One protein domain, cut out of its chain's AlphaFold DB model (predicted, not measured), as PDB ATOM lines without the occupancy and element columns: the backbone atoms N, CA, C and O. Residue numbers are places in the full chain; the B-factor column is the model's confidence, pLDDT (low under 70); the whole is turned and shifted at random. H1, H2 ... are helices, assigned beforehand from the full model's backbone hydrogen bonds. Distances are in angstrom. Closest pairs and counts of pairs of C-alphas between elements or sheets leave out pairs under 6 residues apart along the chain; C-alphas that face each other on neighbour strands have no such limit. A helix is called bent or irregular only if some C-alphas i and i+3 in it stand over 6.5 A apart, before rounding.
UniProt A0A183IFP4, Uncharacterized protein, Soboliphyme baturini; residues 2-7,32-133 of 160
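Overview. This is residues 2 to 7 and 32 to 133 of the 160 residues of an uncharacterized protein of Soboliphyme baturini (UniProt A0A183IFP4). Two long helices, H2 and H4, run side by side the same way as the core, with H3 packed across H2 and the long H5 folding back from the end of H4 as a loosely joined helical hairpin. The short H1, cut off from the rest, lies crosswise near H4, and the short H6, in the tail after H5, comes near the beginning of H4. The printed part has 108 residues with six named helices, H1 to H6 in order along the chain, and no named strand; the class is all helix. It is compact, with a radius of gyration of the C-alphas of 14.0 A, and spans 43 by 29 by 21 A.

Along the chain. H1 is residues 2 to 7, 8.6 A long, with C-alpha 2 at (184.735, 101.083, 132.443). H2, residues 39 to 55, is 24.4 A long and begins at C-alpha 39, (179.032, 97.055, 150.739). H3 is residues 62 to 72, 15.7 A. H4 is residues 80 to 96, 24.0 A. H5, residues 103 to 119, is 24.7 A long and neither bent nor irregular, but only just: C-alphas 103 and 106 are 6.0 A apart. H6, residues 125 to 128, is 5.3 A long and ends at C-alpha 128, (190.193, 100.306, 158.376).

Arrangement. H1 is close to H4 but not clearly touching, the closest C-alphas being those of Val 5 and Leu 93, 7.3 A apart; their lines are about perpendicular, at 86 degrees. H2 and H4 touch, closest at the C-alphas of Leu 47 and Leu 86, 6.2 A, the same way at a shallow tilt of 33 degrees, only just short of steep. H2 and H3 touch at the C-alphas of Ala 46 and Val 66, 6.0 A, opposite ways at a steep tilt of 56 degrees. H4 and H5 form a helical hairpin, opposite ways at a shallow tilt of 21 degrees; H4 touches with residues 94 to 95 alone and H5 with residues 107 to 111 alone, closest at the C-alphas of Val 94 and Ser 107, 6.4 A. H6 is close to H4 but not clearly touching, with the C-alphas of Ile 80 and Leu 128 6.8 A apart. Among the pairs apart are H1 and H2, and H5 and H6. Every O i to N i+4 pair is within hydrogen-bond range in H1, H2 and H3, 12 of 13 are in H4 and in H5, and H6 is too short for such a pair.

Size, cuts and confidence. The two C-alphas farthest apart are those of Gly 103 and Glu 133, 44.5 A. Residues 8 to 31 are not printed, and C-alphas 7 and 32 are 12.1 A apart across this cut. Of the links printed whole, H5 to H6 is tight and the others are short. The mean pLDDT of the printed part is 71.8; residues 2 to 7, 96 to 108 and 116 to 133 are under 70.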
ATOM      1  N   HIS A   2     185.429 100.238 133.426       51.28
ATOM      2  CA  HIS A   2     184.735 101.083 132.443       51.28
ATOM      3  C   HIS A   2     183.185 101.081 132.521       51.28
ATOM      4  O   HIS A   2     182.563 102.130 132.424       51.28
ATOM      5  N   GLU A   3     182.534  99.935 132.770       53.84
ATOM      6  CA  GLU A   3     181.065  99.879 132.955       53.84
ATOM      7  C   GLU A   3     180.569 100.548 134.247       53.84
ATOM      8  O   GLU A   3     179.446 101.037 134.297       53.84
ATOM      9  N   LEU A   4     181.405 100.606 135.286       57.44
ATOM     10  CA  LEU A   4     181.068 101.221 136.571       57.44
ATOM     11  C   LEU A   4     181.274 102.731 136.520       57.44
ATOM     12  O   LEU A   4     180.415 103.464 136.994       57.44
ATOM     13  N   VAL A   5     182.351 103.176 135.862       57.84
ATOM     14  CA  VAL A   5     182.532 104.580 135.484       57.84
ATOM     15  C   VAL A   5     181.302 105.033 134.708       57.84
ATOM     16  O   VAL A   5     180.565 105.848 135.240       57.84
ATOM     17  N   LYS A   6     180.955 104.374 133.590       62.28
ATOM     18  CA  LYS A   6     179.724 104.645 132.820       62.28
ATOM     19  C   LYS A   6     178.449 104.655 133.660       62.28
ATOM     20  O   LYS A   6     177.538 105.422 133.358       62.28
ATOM     21  N   LEU A   7     178.330 103.781 134.659       65.56
ATOM     22  CA  LEU A   7     177.155 103.728 135.526       65.56
ATOM     23  C   LEU A   7     177.087 104.946 136.448       65.56
ATOM     24  O   LEU A   7     176.033 105.563 136.556       65.56
ATOM     25  N   VAL A  32     169.499 103.175 145.966       77.88
ATOM     26  CA  VAL A  32     170.584 102.249 145.625       77.88
ATOM     27  C   VAL A  32     170.589 101.119 146.645       77.88
ATOM     28  O   VAL A  32     170.646 101.368 147.852       77.88
ATOM     29  N   HIS A  33     170.553  99.875 146.168       80.69
ATOM     30  CA  HIS A  33     170.689  98.694 147.013       80.69
ATOM     31  C   HIS A  33     171.602  97.636 146.371       80.69
ATOM     32  O   HIS A  33     171.902  97.664 145.178       80.69
ATOM     33  N   CYS A  34     172.065  96.702 147.200       78.12
ATOM     34  CA  CYS A  34     172.813  95.512 146.802       78.12
ATOM     35  C   CYS A  34     172.282  94.312 147.594       78.12
ATOM     36  O   CYS A  34     171.129  94.345 148.020       78.12
ATOM     37  N   GLU A  35     173.079  93.255 147.771       78.69
ATOM     38  CA  GLU A  35     172.649  92.047 148.489       78.69
ATOM     39  C   GLU A  35     172.455  92.311 149.993       78.69
ATOM     40  O   GLU A  35     171.417  91.991 150.558       78.69
ATOM     41  N   ASP A  36     173.436  92.953 150.623       71.31
ATOM     42  CA  ASP A  36     173.431  93.383 152.031       71.31
ATOM     43  C   ASP A  36     173.003  94.857 152.197       71.31
ATOM     44  O   ASP A  36     172.828  95.367 153.302       71.31
ATOM     45  N   GLY A  37     172.882  95.576 151.078       72.38
ATOM     46  CA  GLY A  37     172.698  97.022 151.022       72.38
ATOM     47  C   GLY A  37     173.883  97.849 151.547       72.38
ATOM     48  O   GLY A  37     173.840  99.066 151.446       72.38
ATOM     49  N   ILE A  38     174.944  97.257 152.088       76.25
ATOM     50  CA  ILE A  38     175.989  97.981 152.829       76.25
ATOM     51  C   ILE A  38     177.224  98.185 151.955       76.25
ATOM     52  O   ILE A  38     177.714  99.304 151.795       76.25
ATOM     53  N   SER A  39     177.711  97.104 151.356       77.75
ATOM     54  CA  SER A  39     179.032  97.055 150.739       77.75
ATOM     55  C   SER A  39     179.072  97.778 149.389       77.75
ATOM     56  O   SER A  39     179.610  98.884 149.267       77.75
ATOM     57  N   LYS A  40     178.443  97.195 148.363       80.25
ATOM     58  CA  LYS A  40     178.448  97.736 146.991       80.25
ATOM     59  C   LYS A  40     177.657  99.042 146.894       80.25
ATOM     60  O   LYS A  40     178.096  99.969 146.220       80.25
ATOM     61  N   SER A  41     176.538  99.144 147.614       83.50
ATOM     62  CA  SER A  41     175.723 100.369 147.645       83.50
ATOM     63  C   SER A  41     176.453 101.519 148.328       83.50
ATOM     64  O   SER A  41     176.452 102.630 147.807       83.50
ATOM     65  N   GLY A  42     177.128 101.257 149.455       85.00
ATOM     66  CA  GLY A  42     177.951 102.259 150.135       85.00
ATOM     67  C   GLY A  42     179.141 102.700 149.286       85.00
ATOM     68  O   GLY A  42     179.437 103.889 149.214       85.00
ATOM     69  N   THR A  43     179.769 101.761 148.571       85.88
ATOM     70  CA  THR A  43     180.873 102.061 147.644       85.88
ATOM     71  C   THR A  43     180.400 102.929 146.477       85.88
ATOM     72  O   THR A  43     181.063 103.901 146.122       85.88
ATOM     73  N   LEU A  44     179.229 102.634 145.905       84.56
ATOM     74  CA  LEU A  44     178.656 103.430 144.819       84.56
ATOM     75  C   LEU A  44     178.256 104.835 145.290       84.56
ATOM     76  O   LEU A  44     178.560 105.812 144.611       84.56
ATOM     77  N   ALA A  45     177.634 104.944 146.468       86.62
ATOM     78  CA  ALA A  45     177.287 106.228 147.070       86.62
ATOM     79  C   ALA A  45     178.539 107.077 147.350       86.62
ATOM     80  O   ALA A  45     178.569 108.259 147.016       86.62
ATOM     81  N   ALA A  46     179.599 106.472 147.895       88.75
ATOM     82  CA  ALA A  46     180.870 107.154 148.126       88.75
ATOM     83  C   ALA A  46     181.474 107.676 146.822       88.75
ATOM     84  O   ALA A  46     181.854 108.843 146.742       88.75
ATOM     85  N   LEU A  47     181.509 106.840 145.783       87.06
ATOM     86  CA  LEU A  47     182.032 107.237 144.482       87.06
ATOM     87  C   LEU A  47     181.215 108.375 143.851       87.06
ATOM     88  O   LEU A  47     181.804 109.287 143.279       87.06
ATOM     89  N   TYR A  48     179.889 108.370 144.011       86.62
ATOM     90  CA  TYR A  48     179.020 109.457 143.555       86.62
ATOM     91  C   TYR A  48     179.367 110.798 144.221       86.62
ATOM     92  O   TYR A  48     179.595 111.784 143.525       86.62
ATOM     93  N   PHE A  49     179.489 110.847 145.553       87.44
ATOM     94  CA  PHE A  49     179.845 112.091 146.254       87.44
ATOM     95  C   PHE A  49     181.267 112.575 145.941       87.44
ATOM     96  O   PHE A  49     181.518 113.781 145.875       87.44
ATOM     97  N   LEU A  50     182.207 111.650 145.732       87.06
ATOM     98  CA  LEU A  50     183.569 112.000 145.332       87.06
ATOM     99  C   LEU A  50     183.601 112.567 143.908       87.06
ATOM    100  O   LEU A  50     184.313 113.540 143.662       87.06
ATOM    101  N   LEU A  51     182.799 112.009 142.995       83.31
ATOM    102  CA  LEU A  51     182.616 112.573 141.661       83.31
ATOM    103  C   LEU A  51     182.006 113.975 141.740       83.31
ATOM    104  O   LEU A  51     182.532 114.890 141.120       83.31
ATOM    105  N   GLU A  52     180.947 114.174 142.524       82.88
ATOM    106  CA  GLU A  52     180.319 115.493 142.671       82.88
ATOM    107  C   GLU A  52     181.294 116.538 143.240       82.88
ATOM    108  O   GLU A  52     181.338 117.681 142.788       82.88
ATOM    109  N   SER A  53     182.162 116.123 144.167       83.00
ATOM    110  CA  SER A  53     183.244 116.978 144.674       83.00
ATOM    111  C   SER A  53     184.188 117.408 143.551       83.00
ATOM    112  O   SER A  53     184.458 118.599 143.406       83.00
ATOM    113  N   LEU A  54     184.632 116.462 142.714       78.69
ATOM    114  CA  LEU A  54     185.458 116.770 141.544       78.69
ATOM    115  C   LEU A  54     184.731 117.720 140.584       78.69
ATOM    116  O   LEU A  54     185.340 118.667 140.095       78.69
ATOM    117  N   ARG A  55     183.430 117.505 140.336       76.06
ATOM    118  CA  ARG A  55     182.608 118.346 139.445       76.06
ATOM    119  C   ARG A  55     182.552 119.803 139.880       76.06
ATOM    120  O   ARG A  55     182.554 120.690 139.035       76.06
ATOM    121  N   HIS A  56     182.531 120.041 141.185       78.06
ATOM    122  CA  HIS A  56     182.573 121.380 141.766       78.06
ATOM    123  C   HIS A  56     183.996 121.926 141.952       78.06
ATOM    124  O   HIS A  56     184.168 122.915 142.659       78.06
ATOM    125  N   LEU A  57     185.009 121.301 141.334       73.56
ATOM    126  CA  LEU A  57     186.428 121.647 141.479       73.56
ATOM    127  C   LEU A  57     186.908 121.632 142.941       73.56
ATOM    128  O   LEU A  57     187.879 122.297 143.296       73.56
ATOM    129  N   ASN A  58     186.245 120.846 143.790       75.94
ATOM    130  CA  ASN A  58     186.653 120.631 145.167       75.94
ATOM    131  C   ASN A  58     187.588 119.429 145.244       75.94
ATOM    132  O   ASN A  58     187.369 118.394 144.615       75.94
ATOM    133  N   ALA A  59     188.615 119.546 146.079       76.06
ATOM    134  CA  ALA A  59     189.578 118.481 146.277       76.06
ATOM    135  C   ALA A  59     188.915 117.287 147.006       76.06
ATOM    136  O   ALA A  59     188.561 117.423 148.185       76.06
ATOM    137  N   PRO A  60     188.724 116.127 146.343       81.44
ATOM    138  CA  PRO A  60     187.950 115.025 146.906       81.44
ATOM    139  C   PRO A  60     188.706 114.351 148.058       81.44
ATOM    140  O   PRO A  60     189.912 114.104 147.983       81.44
ATOM    141  N   ASN A  61     187.984 114.017 149.129       84.94
ATOM    142  CA  ASN A  61     188.531 113.375 150.322       84.94
ATOM    143  C   ASN A  61     187.789 112.068 150.618       84.94
ATOM    144  O   ASN A  61     186.707 112.066 151.205       84.94
ATOM    145  N   VAL A  62     188.396 110.941 150.234       84.38
ATOM    146  CA  VAL A  62     187.796 109.604 150.388       84.38
ATOM    147  C   VAL A  62     187.462 109.295 151.851       84.38
ATOM    148  O   VAL A  62     186.376 108.788 152.128       84.38
ATOM    149  N   LYS A  63     188.335 109.672 152.800       82.75
ATOM    150  CA  LYS A  63     188.123 109.437 154.242       82.75
ATOM    151  C   LYS A  63     186.842 110.073 154.731       82.75
ATOM    152  O   LYS A  63     186.049 109.449 155.428       82.75
ATOM    153  N   GLU A  64     186.701 111.348 154.407       84.75
ATOM    154  CA  GLU A  64     185.639 112.206 154.902       84.75
ATOM    155  C   GLU A  64     184.301 111.789 154.308       84.75
ATOM    156  O   GLU A  64     183.339 111.625 155.051       84.75
ATOM    157  N   VAL A  65     184.272 111.483 153.007       88.81
ATOM    158  CA  VAL A  65     183.074 110.957 152.347       88.81
ATOM    159  C   VAL A  65     182.655 109.618 152.948       88.81
ATOM    160  O   VAL A  65     181.501 109.459 153.338       88.81
ATOM    161  N   VAL A  66     183.575 108.660 153.092       86.62
ATOM    162  CA  VAL A  66     183.243 107.351 153.677       86.62
ATOM    163  C   VAL A  66     182.808 107.492 155.137       86.62
ATOM    164  O   VAL A  66     181.842 106.859 155.550       86.62
ATOM    165  N   THR A  67     183.455 108.364 155.914       85.00
ATOM    166  CA  THR A  67     183.060 108.645 157.305       85.00
ATOM    167  C   THR A  67     181.664 109.264 157.370       85.00
ATOM    168  O   THR A  67     180.848 108.836 158.180       85.00
ATOM    169  N   SER A  68     181.363 110.225 156.496       87.38
ATOM    170  CA  SER A  68     180.047 110.863 156.410       87.38
ATOM    171  C   SER A  68     178.953 109.854 156.057       87.38
ATOM    172  O   SER A  68     177.911 109.811 156.710       87.38
ATOM    173  N   ILE A  69     179.209 108.959 155.099       86.25
ATOM    174  CA  ILE A  69     178.269 107.884 154.761       86.25
ATOM    175  C   ILE A  69     178.094 106.932 155.944       86.25
ATOM    176  O   ILE A  69     176.967 106.555 156.253       86.25
ATOM    177  N   ARG A  70     179.172 106.587 156.658       85.94
ATOM    178  CA  ARG A  70     179.109 105.721 157.847       85.94
ATOM    179  C   ARG A  70     178.298 106.320 158.996       85.94
ATOM    180  O   ARG A  70     177.686 105.567 159.745       85.94
ATOM    181  N   GLN A  71     178.241 107.649 159.114       85.50
ATOM    182  CA  GLN A  71     177.368 108.326 160.082       85.50
ATOM    183  C   GLN A  71     175.880 108.141 159.756       85.50
ATOM    184  O   GLN A  71     175.059 108.096 160.668       85.50
ATOM    185  N   GLN A  72     175.528 108.024 158.474       85.62
ATOM    186  CA  GLN A  72     174.149 107.792 158.026       85.62
ATOM    187  C   GLN A  72     173.808 106.297 157.957       85.62
ATOM    188  O   GLN A  72     172.663 105.904 158.173       85.62
ATOM    189  N   ARG A  73     174.802 105.458 157.648       82.56
ATOM    190  CA  ARG A  73     174.675 104.011 157.490       82.56
ATOM    191  C   ARG A  73     175.937 103.307 157.980       82.56
ATOM    192  O   ARG A  73     176.944 103.275 157.274       82.56
ATOM    193  N   ALA A  74     175.857 102.717 159.170       79.25
ATOM    194  CA  ALA A  74     176.969 101.998 159.788       79.25
ATOM    195  C   ALA A  74     177.580 100.944 158.846       79.25
ATOM    196  O   ALA A  74     176.881 100.350 158.023       79.25
ATOM    197  N   GLU A  75     178.891 100.729 158.978       78.62
ATOM    198  CA  GLU A  75     179.665  99.737 158.215       78.62
ATOM    199  C   GLU A  75     179.691  99.927 156.688       78.62
ATOM    200  O   GLU A  75     180.126  99.034 155.966       78.62
ATOM    201  N   ALA A  76     179.284 101.084 156.152       76.81
ATOM    202  CA  ALA A  76     179.425 101.355 154.722       76.81
ATOM    203  C   ALA A  76     180.894 101.253 154.267       76.81
ATOM    204  O   ALA A  76     181.793 101.813 154.901       76.81
ATOM    205  N   VAL A  77     181.131 100.576 153.136       80.75
ATOM    206  CA  VAL A  77     182.479 100.256 152.619       80.75
ATOM    207  C   VAL A  77     183.312  99.492 153.668       80.75
ATOM    208  O   VAL A  77     184.307 100.023 154.166       80.75
ATOM    209  N   PRO A  78     182.893  98.280 154.080       76.06
ATOM    210  CA  PRO A  78     183.546  97.563 155.177       76.06
ATOM    211  C   PRO A  78     184.916  96.996 154.784       76.06
ATOM    212  O   PRO A  78     185.814  96.921 155.617       76.06
ATOM    213  N   GLN A  79     185.092  96.622 153.512       77.62
ATOM    214  CA  GLN A  79     186.288  95.931 153.028       77.62
ATOM    215  C   GLN A  79     187.338  96.902 152.478       77.62
ATOM    216  O   GLN A  79     187.010  97.907 151.834       77.62
ATOM    217  N   ILE A  80     188.618  96.577 152.675       76.75
ATOM    218  CA  ILE A  80     189.727  97.430 152.236       76.75
ATOM    219  C   ILE A  80     189.819  97.519 150.711       76.75
ATOM    220  O   ILE A  80     190.154  98.567 150.165       76.75
ATOM    221  N   GLU A  81     189.440  96.458 150.006       76.25
ATOM    222  CA  GLU A  81     189.435  96.378 148.548       76.25
ATOM    223  C   GLU A  81     188.442  97.378 147.948       76.25
ATOM    224  O   GLU A  81     188.717  97.993 146.919       76.25
ATOM    225  N   GLN A  82     187.306  97.593 148.616       77.31
ATOM    226  CA  GLN A  82     186.293  98.569 148.204       77.31
ATOM    227  C   GLN A  82     186.772  99.999 148.457       77.31
ATOM    228  O   GLN A  82     186.557 100.889 147.638       77.31
ATOM    229  N   TYR A  83     187.481 100.213 149.563       83.19
ATOM    230  CA  TYR A  83     188.104 101.495 149.860       83.19
ATOM    231  C   TYR A  83     189.212 101.831 148.850       83.19
ATOM    232  O   TYR A  83     189.252 102.930 148.298       83.19
ATOM    233  N   TYR A  84     190.070 100.860 148.531       80.75
ATOM    234  CA  TYR A  84     191.090 100.964 147.486       80.75
ATOM    235  C   TYR A  84     190.473 101.213 146.104       80.75
ATOM    236  O   TYR A  84     190.974 102.029 145.325       80.75
ATOM    237  N   PHE A  85     189.348 100.557 145.817       82.06
ATOM    238  CA  PHE A  85     188.592 100.773 144.592       82.06
ATOM    239  C   PHE A  85     188.167 102.239 144.422       82.06
ATOM    240  O   PHE A  85     188.292 102.759 143.315       82.06
ATOM    241  N   LEU A  86     187.757 102.938 145.489       84.00
ATOM    242  CA  LEU A  86     187.402 104.363 145.415       84.00
ATOM    243  C   LEU A  86     188.571 105.229 144.925       84.00
ATOM    244  O   LEU A  86     188.380 106.070 144.049       84.00
ATOM    245  N   TYR A  87     189.788 104.999 145.429       84.00
ATOM    246  CA  TYR A  87     190.975 105.729 144.965       84.00
ATOM    247  C   TYR A  87     191.298 105.438 143.503       84.00
ATOM    248  O   TYR A  87     191.596 106.357 142.742       84.00
ATOM    249  N   ARG A  88     191.225 104.166 143.097       81.94
ATOM    250  CA  ARG A  88     191.468 103.784 141.701       81.94
ATOM    251  C   ARG A  88     190.449 104.400 140.754       81.94
ATOM    252  O   ARG A  88     190.846 104.959 139.739       81.94
ATOM    253  N   ALA A  89     189.165 104.325 141.098       81.44
ATOM    254  CA  ALA A  89     188.087 104.875 140.288       81.44
ATOM    255  C   ALA A  89     188.211 106.400 140.146       81.44
ATOM    256  O   ALA A  89     188.015 106.924 139.055       81.44
ATOM    257  N   LEU A  90     188.599 107.111 141.210       81.25
ATOM    258  CA  LEU A  90     188.843 108.555 141.146       81.25
ATOM    259  C   LEU A  90     189.990 108.930 140.207       81.25
ATOM    260  O   LEU A  90     189.865 109.877 139.434       81.25
ATOM    261  N   LEU A  91     191.099 108.192 140.261       78.31
ATOM    262  CA  LEU A  91     192.223 108.411 139.352       78.31
ATOM    263  C   LEU A  91     191.825 108.132 137.899       78.31
ATOM    264  O   LEU A  91     192.194 108.897 137.012       78.31
ATOM    265  N   GLU A  92     191.050 107.073 137.653       78.44
ATOM    266  CA  GLU A  92     190.541 106.745 136.316       78.44
ATOM    267  C   GLU A  92     189.616 107.856 135.795       78.44
ATOM    268  O   GLU A  92     189.806 108.320 134.677       78.44
ATOM    269  N   LEU A  93     188.711 108.380 136.629       76.62
ATOM    270  CA  LEU A  93     187.811 109.488 136.272       76.62
ATOM    271  C   LEU A  93     188.556 110.768 135.869       76.62
ATOM    272  O   LEU A  93     188.150 111.453 134.934       76.62
ATOM    273  N   VAL A  94     189.652 111.098 136.557       76.12
ATOM    274  CA  VAL A  94     190.448 112.297 136.242       76.12
ATOM    275  C   VAL A  94     191.341 112.095 135.015       76.12
ATOM    276  O   VAL A  94     191.612 113.053 134.296       76.12
ATOM    277  N   THR A  95     191.804 110.868 134.758       72.00
ATOM    278  CA  THR A  95     192.764 110.582 133.676       72.00
ATOM    279  C   THR A  95     192.120 110.175 132.352       72.00
ATOM    280  O   THR A  95     192.656 110.521 131.304       72.00
ATOM    281  N   VAL A  96     191.009 109.433 132.377       67.06
ATOM    282  CA  VAL A  96     190.398 108.838 131.177       67.06
ATOM    283  C   VAL A  96     189.340 109.746 130.560       67.06
ATOM    284  O   VAL A  96     189.302 109.883 129.340       67.06
ATOM    285  N   ASP A  97     188.490 110.375 131.371       58.41
ATOM    286  CA  ASP A  97     187.203 110.841 130.845       58.41
ATOM    287  C   ASP A  97     187.165 112.282 130.324       58.41
ATOM    288  O   ASP A  97     186.145 112.648 129.746       58.41
ATOM    289  N   ASN A  98     188.210 113.118 130.476       53.44
ATOM    290  CA  ASN A  98     188.142 114.558 130.125       53.44
ATOM    291  C   ASN A  98     186.790 115.185 130.551       53.44
ATOM    292  O   ASN A  98     186.208 116.005 129.841       53.44
ATOM    293  N   TRP A  99     186.249 114.739 131.699       54.75
ATOM    294  CA  TRP A  99     184.897 115.083 132.158       54.75
ATOM    295  C   TRP A  99     184.703 116.600 132.246       54.75
ATOM    296  O   TRP A  99     183.616 117.137 132.042       54.75
ATOM    297  N   PHE A 100     185.804 117.292 132.499       54.31
ATOM    298  CA  PHE A 100     185.949 118.717 132.322       54.31
ATOM    299  C   PHE A 100     186.431 118.932 130.893       54.31
ATOM    300  O   PHE A 100     187.580 118.636 130.569       54.31
ATOM    301  N   ALA A 101     185.570 119.486 130.041       52.03
ATOM    302  CA  ALA A 101     185.934 119.938 128.697       52.03
ATOM    303  C   ALA A 101     187.028 121.041 128.694       52.03
ATOM    304  O   ALA A 101     187.405 121.545 127.637       52.03
ATOM    305  N   ASP A 102     187.566 121.385 129.864       54.88
ATOM    306  CA  ASP A 102     188.461 122.499 130.135       54.88
ATOM    307  C   ASP A 102     189.938 122.071 130.140       54.88
ATOM    308  O   ASP A 102     190.657 122.296 131.105       54.88
ATOM    309  N   GLY A 103     190.422 121.471 129.052       59.31
ATOM    310  CA  GLY A 103     191.858 121.353 128.752       59.31
ATOM    311  C   GLY A 103     192.763 120.635 129.781       59.31
ATOM    312  O   GLY A 103     192.357 120.154 130.834       59.31
ATOM    313  N   PHE A 104     194.053 120.542 129.447       63.56
ATOM    314  CA  PHE A 104     195.065 119.825 130.242       63.56
ATOM    315  C   PHE A 104     195.301 120.438 131.638       63.56
ATOM    316  O   PHE A 104     195.575 119.716 132.596       63.56
ATOM    317  N   GLU A 105     195.143 121.758 131.770       65.00
ATOM    318  CA  GLU A 105     195.385 122.502 133.014       65.00
ATOM    319  C   GLU A 105     194.383 122.157 134.127       65.00
ATOM    320  O   GLU A 105     194.770 122.024 135.291       65.00
ATOM    321  N   SER A 106     193.110 121.934 133.788       64.94
ATOM    322  CA  SER A 106     192.095 121.542 134.777       64.94
ATOM    323  C   SER A 106     192.357 120.135 135.307       64.94
ATOM    324  O   SER A 106     192.274 119.892 136.513       64.94
ATOM    325  N   SER A 107     192.762 119.216 134.426       67.12
ATOM    326  CA  SER A 107     193.166 117.863 134.814       67.12
ATOM    327  C   SER A 107     194.399 117.883 135.718       67.12
ATOM    328  O   SER A 107     194.423 117.182 136.730       67.12
ATOM    329  N   LEU A 108     195.398 118.729 135.428       69.81
ATOM    330  CA  LEU A 108     196.551 118.922 136.311       69.81
ATOM    331  C   LEU A 108     196.135 119.454 137.685       69.81
ATOM    332  O   LEU A 108     196.568 118.904 138.698       69.81
ATOM    333  N   ALA A 109     195.277 120.474 137.744       72.12
ATOM    334  CA  ALA A 109     194.775 121.013 139.005       72.12
ATOM    335  C   ALA A 109     194.064 119.934 139.842       72.12
ATOM    336  O   ALA A 109     194.328 119.812 141.040       72.12
ATOM    337  N   LEU A 110     193.237 119.093 139.214       71.88
ATOM    338  CA  LEU A 110     192.565 117.968 139.876       71.88
ATOM    339  C   LEU A 110     193.548 116.900 140.361       71.88
ATOM    340  O   LEU A 110     193.401 116.410 141.479       71.88
ATOM    341  N   ILE A 111     194.581 116.578 139.577       72.25
ATOM    342  CA  ILE A 111     195.649 115.652 139.985       72.25
ATOM    343  C   ILE A 111     196.422 116.212 141.186       72.25
ATOM    344  O   ILE A 111     196.698 115.475 142.133       72.25
ATOM    345  N   TYR A 112     196.744 117.508 141.196       71.25
ATOM    346  CA  TYR A 112     197.411 118.153 142.329       71.25
ATOM    347  C   TYR A 112     196.526 118.191 143.579       71.25
ATOM    348  O   TYR A 112     197.012 117.894 144.672       71.25
ATOM    349  N   MET A 113     195.235 118.490 143.422       71.50
ATOM    350  CA  MET A 113     194.250 118.458 144.505       71.50
ATOM    351  C   MET A 113     194.077 117.051 145.083       71.50
ATOM    352  O   MET A 113     194.083 116.880 146.304       71.50
ATOM    353  N   LEU A 114     193.975 116.039 144.216       71.88
ATOM    354  CA  LEU A 114     193.965 114.636 144.611       71.88
ATOM    355  C   LEU A 114     195.234 114.297 145.371       71.88
ATOM    356  O   LEU A 114     195.135 113.758 146.465       71.88
ATOM    357  N   ARG A 115     196.417 114.641 144.850       70.50
ATOM    358  CA  ARG A 115     197.687 114.383 145.533       70.50
ATOM    359  C   ARG A 115     197.647 114.952 146.944       70.50
ATOM    360  O   ARG A 115     197.742 114.184 147.887       70.50
ATOM    361  N   ASP A 116     197.419 116.251 147.093       67.31
ATOM    362  CA  ASP A 116     197.493 116.912 148.395       67.31
ATOM    363  C   ASP A 116     196.490 116.340 149.413       67.31
ATOM    364  O   ASP A 116     196.857 116.037 150.549       67.31
ATOM    365  N   ARG A 117     195.239 116.091 149.003       68.56
ATOM    366  CA  ARG A 117     194.205 115.563 149.910       68.56
ATOM    367  C   ARG A 117     194.304 114.073 150.173       68.56
ATOM    368  O   ARG A 117     193.885 113.639 151.241       68.56
ATOM    369  N   THR A 118     194.832 113.287 149.240       60.75
ATOM    370  CA  THR A 118     194.985 111.836 149.413       60.75
ATOM    371  C   THR A 118     196.279 111.477 150.137       60.75
ATOM    372  O   THR A 118     196.244 110.572 150.966       60.75
ATOM    373  N   THR A 119     197.378 112.216 149.929       54.28
ATOM    374  CA  THR A 119     198.659 111.976 150.618       54.28
ATOM    375  C   THR A 119     198.737 112.618 152.001       54.28
ATOM    376  O   THR A 119     199.414 112.069 152.862       54.28
ATOM    377  N   ASN A 120     198.021 113.723 152.255       51.34
ATOM    378  CA  ASN A 120     197.837 114.243 153.621       51.34
ATOM    379  C   ASN A 120     196.656 113.585 154.350       51.34
ATOM    380  O   ASN A 120     196.377 113.900 155.510       51.34
ATOM    381  N   SER A 121     195.940 112.668 153.693       50.22
ATOM    382  CA  SER A 121     194.915 111.886 154.364       50.22
ATOM    383  C   SER A 121     195.586 110.911 155.321       50.22
ATOM    384  O   SER A 121     196.240 109.960 154.902       50.22
ATOM    385  N   VAL A 122     195.362 111.083 156.625       43.47
ATOM    386  CA  VAL A 122     195.737 110.109 157.668       43.47
ATOM    387  C   VAL A 122     194.817 108.873 157.604       43.47
ATOM    388  O   VAL A 122     194.314 108.390 158.620       43.47
ATOM    389  N   CYS A 123     194.465 108.413 156.401       44.75
ATOM    390  CA  CYS A 123     193.777 107.149 156.185       44.75
ATOM    391  C   CYS A 123     194.757 106.040 156.486       44.75
ATOM    392  O   CYS A 123     195.466 105.556 155.607       44.75
ATOM    393  N   ASN A 124     194.805 105.645 157.749       48.78
ATOM    394  CA  ASN A 124     195.515 104.449 158.104       48.78
ATOM    395  C   ASN A 124     194.721 103.262 157.547       48.78
ATOM    396  O   ASN A 124     193.731 102.824 158.127       48.78
ATOM    397  N   ILE A 125     195.148 102.761 156.389       47.91
ATOM    398  CA  ILE A 125     194.619 101.542 155.763       47.91
ATOM    399  C   ILE A 125     194.593 100.382 156.776       47.91
ATOM    400  O   ILE A 125     193.663  99.581 156.776       47.91
ATOM    401  N   VAL A 126     195.553 100.354 157.708       49.31
ATOM    402  CA  VAL A 126     195.629  99.368 158.796       49.31
ATOM    403  C   VAL A 126     194.517  99.559 159.833       49.31
ATOM    404  O   VAL A 126     194.106  98.601 160.470       49.31
ATOM    405  N   GLU A 127     194.014 100.776 160.031       54.00
ATOM    406  CA  GLU A 127     192.926 101.067 160.971       54.00
ATOM    407  C   GLU A 127     191.558 100.698 160.388       54.00
ATOM    408  O   GLU A 127     190.723 100.160 161.106       54.00
ATOM    409  N   LEU A 128     191.361 100.859 159.074       50.03
ATOM    410  CA  LEU A 128     190.193 100.306 158.376       50.03
ATOM    411  C   LEU A 128     190.192  98.770 158.391       50.03
ATOM    412  O   LEU A 128     189.153  98.168 158.642       50.03
ATOM    413  N   ALA A 129     191.359  98.144 158.219       48.62
ATOM    414  CA  ALA A 129     191.526  96.690 158.292       48.62
ATOM    415  C   ALA A 129     191.340  96.097 159.706       48.62
ATOM    416  O   ALA A 129     191.373  94.883 159.862       48.62
ATOM    417  N   LYS A 130     191.177  96.930 160.744       47.50
ATOM    418  CA  LYS A 130     190.818  96.486 162.104       47.50
ATOM    419  C   LYS A 130     189.310  96.481 162.353       47.50
ATOM    420  O   LYS A 130     188.872  95.840 163.299       47.50
ATOM    421  N   ILE A 131     188.540  97.221 161.552       50.31
ATOM    422  CA  ILE A 131     187.079  97.328 161.694       50.31
ATOM    423  C   ILE A 131     186.394  96.111 161.047       50.31
ATOM    424  O   ILE A 131     185.369  95.655 161.540       50.31
ATOM    425  N   GLY A 132     187.002  95.522 160.012       46.94
ATOM    426  CA  GLY A 132     186.659  94.188 159.515       46.94
ATOM    427  C   GLY A 132     187.706  93.177 159.969       46.94
ATOM    428  O   GLY A 132     188.886  93.380 159.709       46.94
ATOM    429  N   GLU A 133     187.308  92.108 160.661       37.72
ATOM    430  CA  GLU A 133     188.242  91.054 161.076       37.72
ATOM    431  C   GLU A 133     189.077  90.554 159.879       37.72
ATOM    432  O   GLU A 133     188.505  90.131 158.868       37.72
TER     433      GLU A 133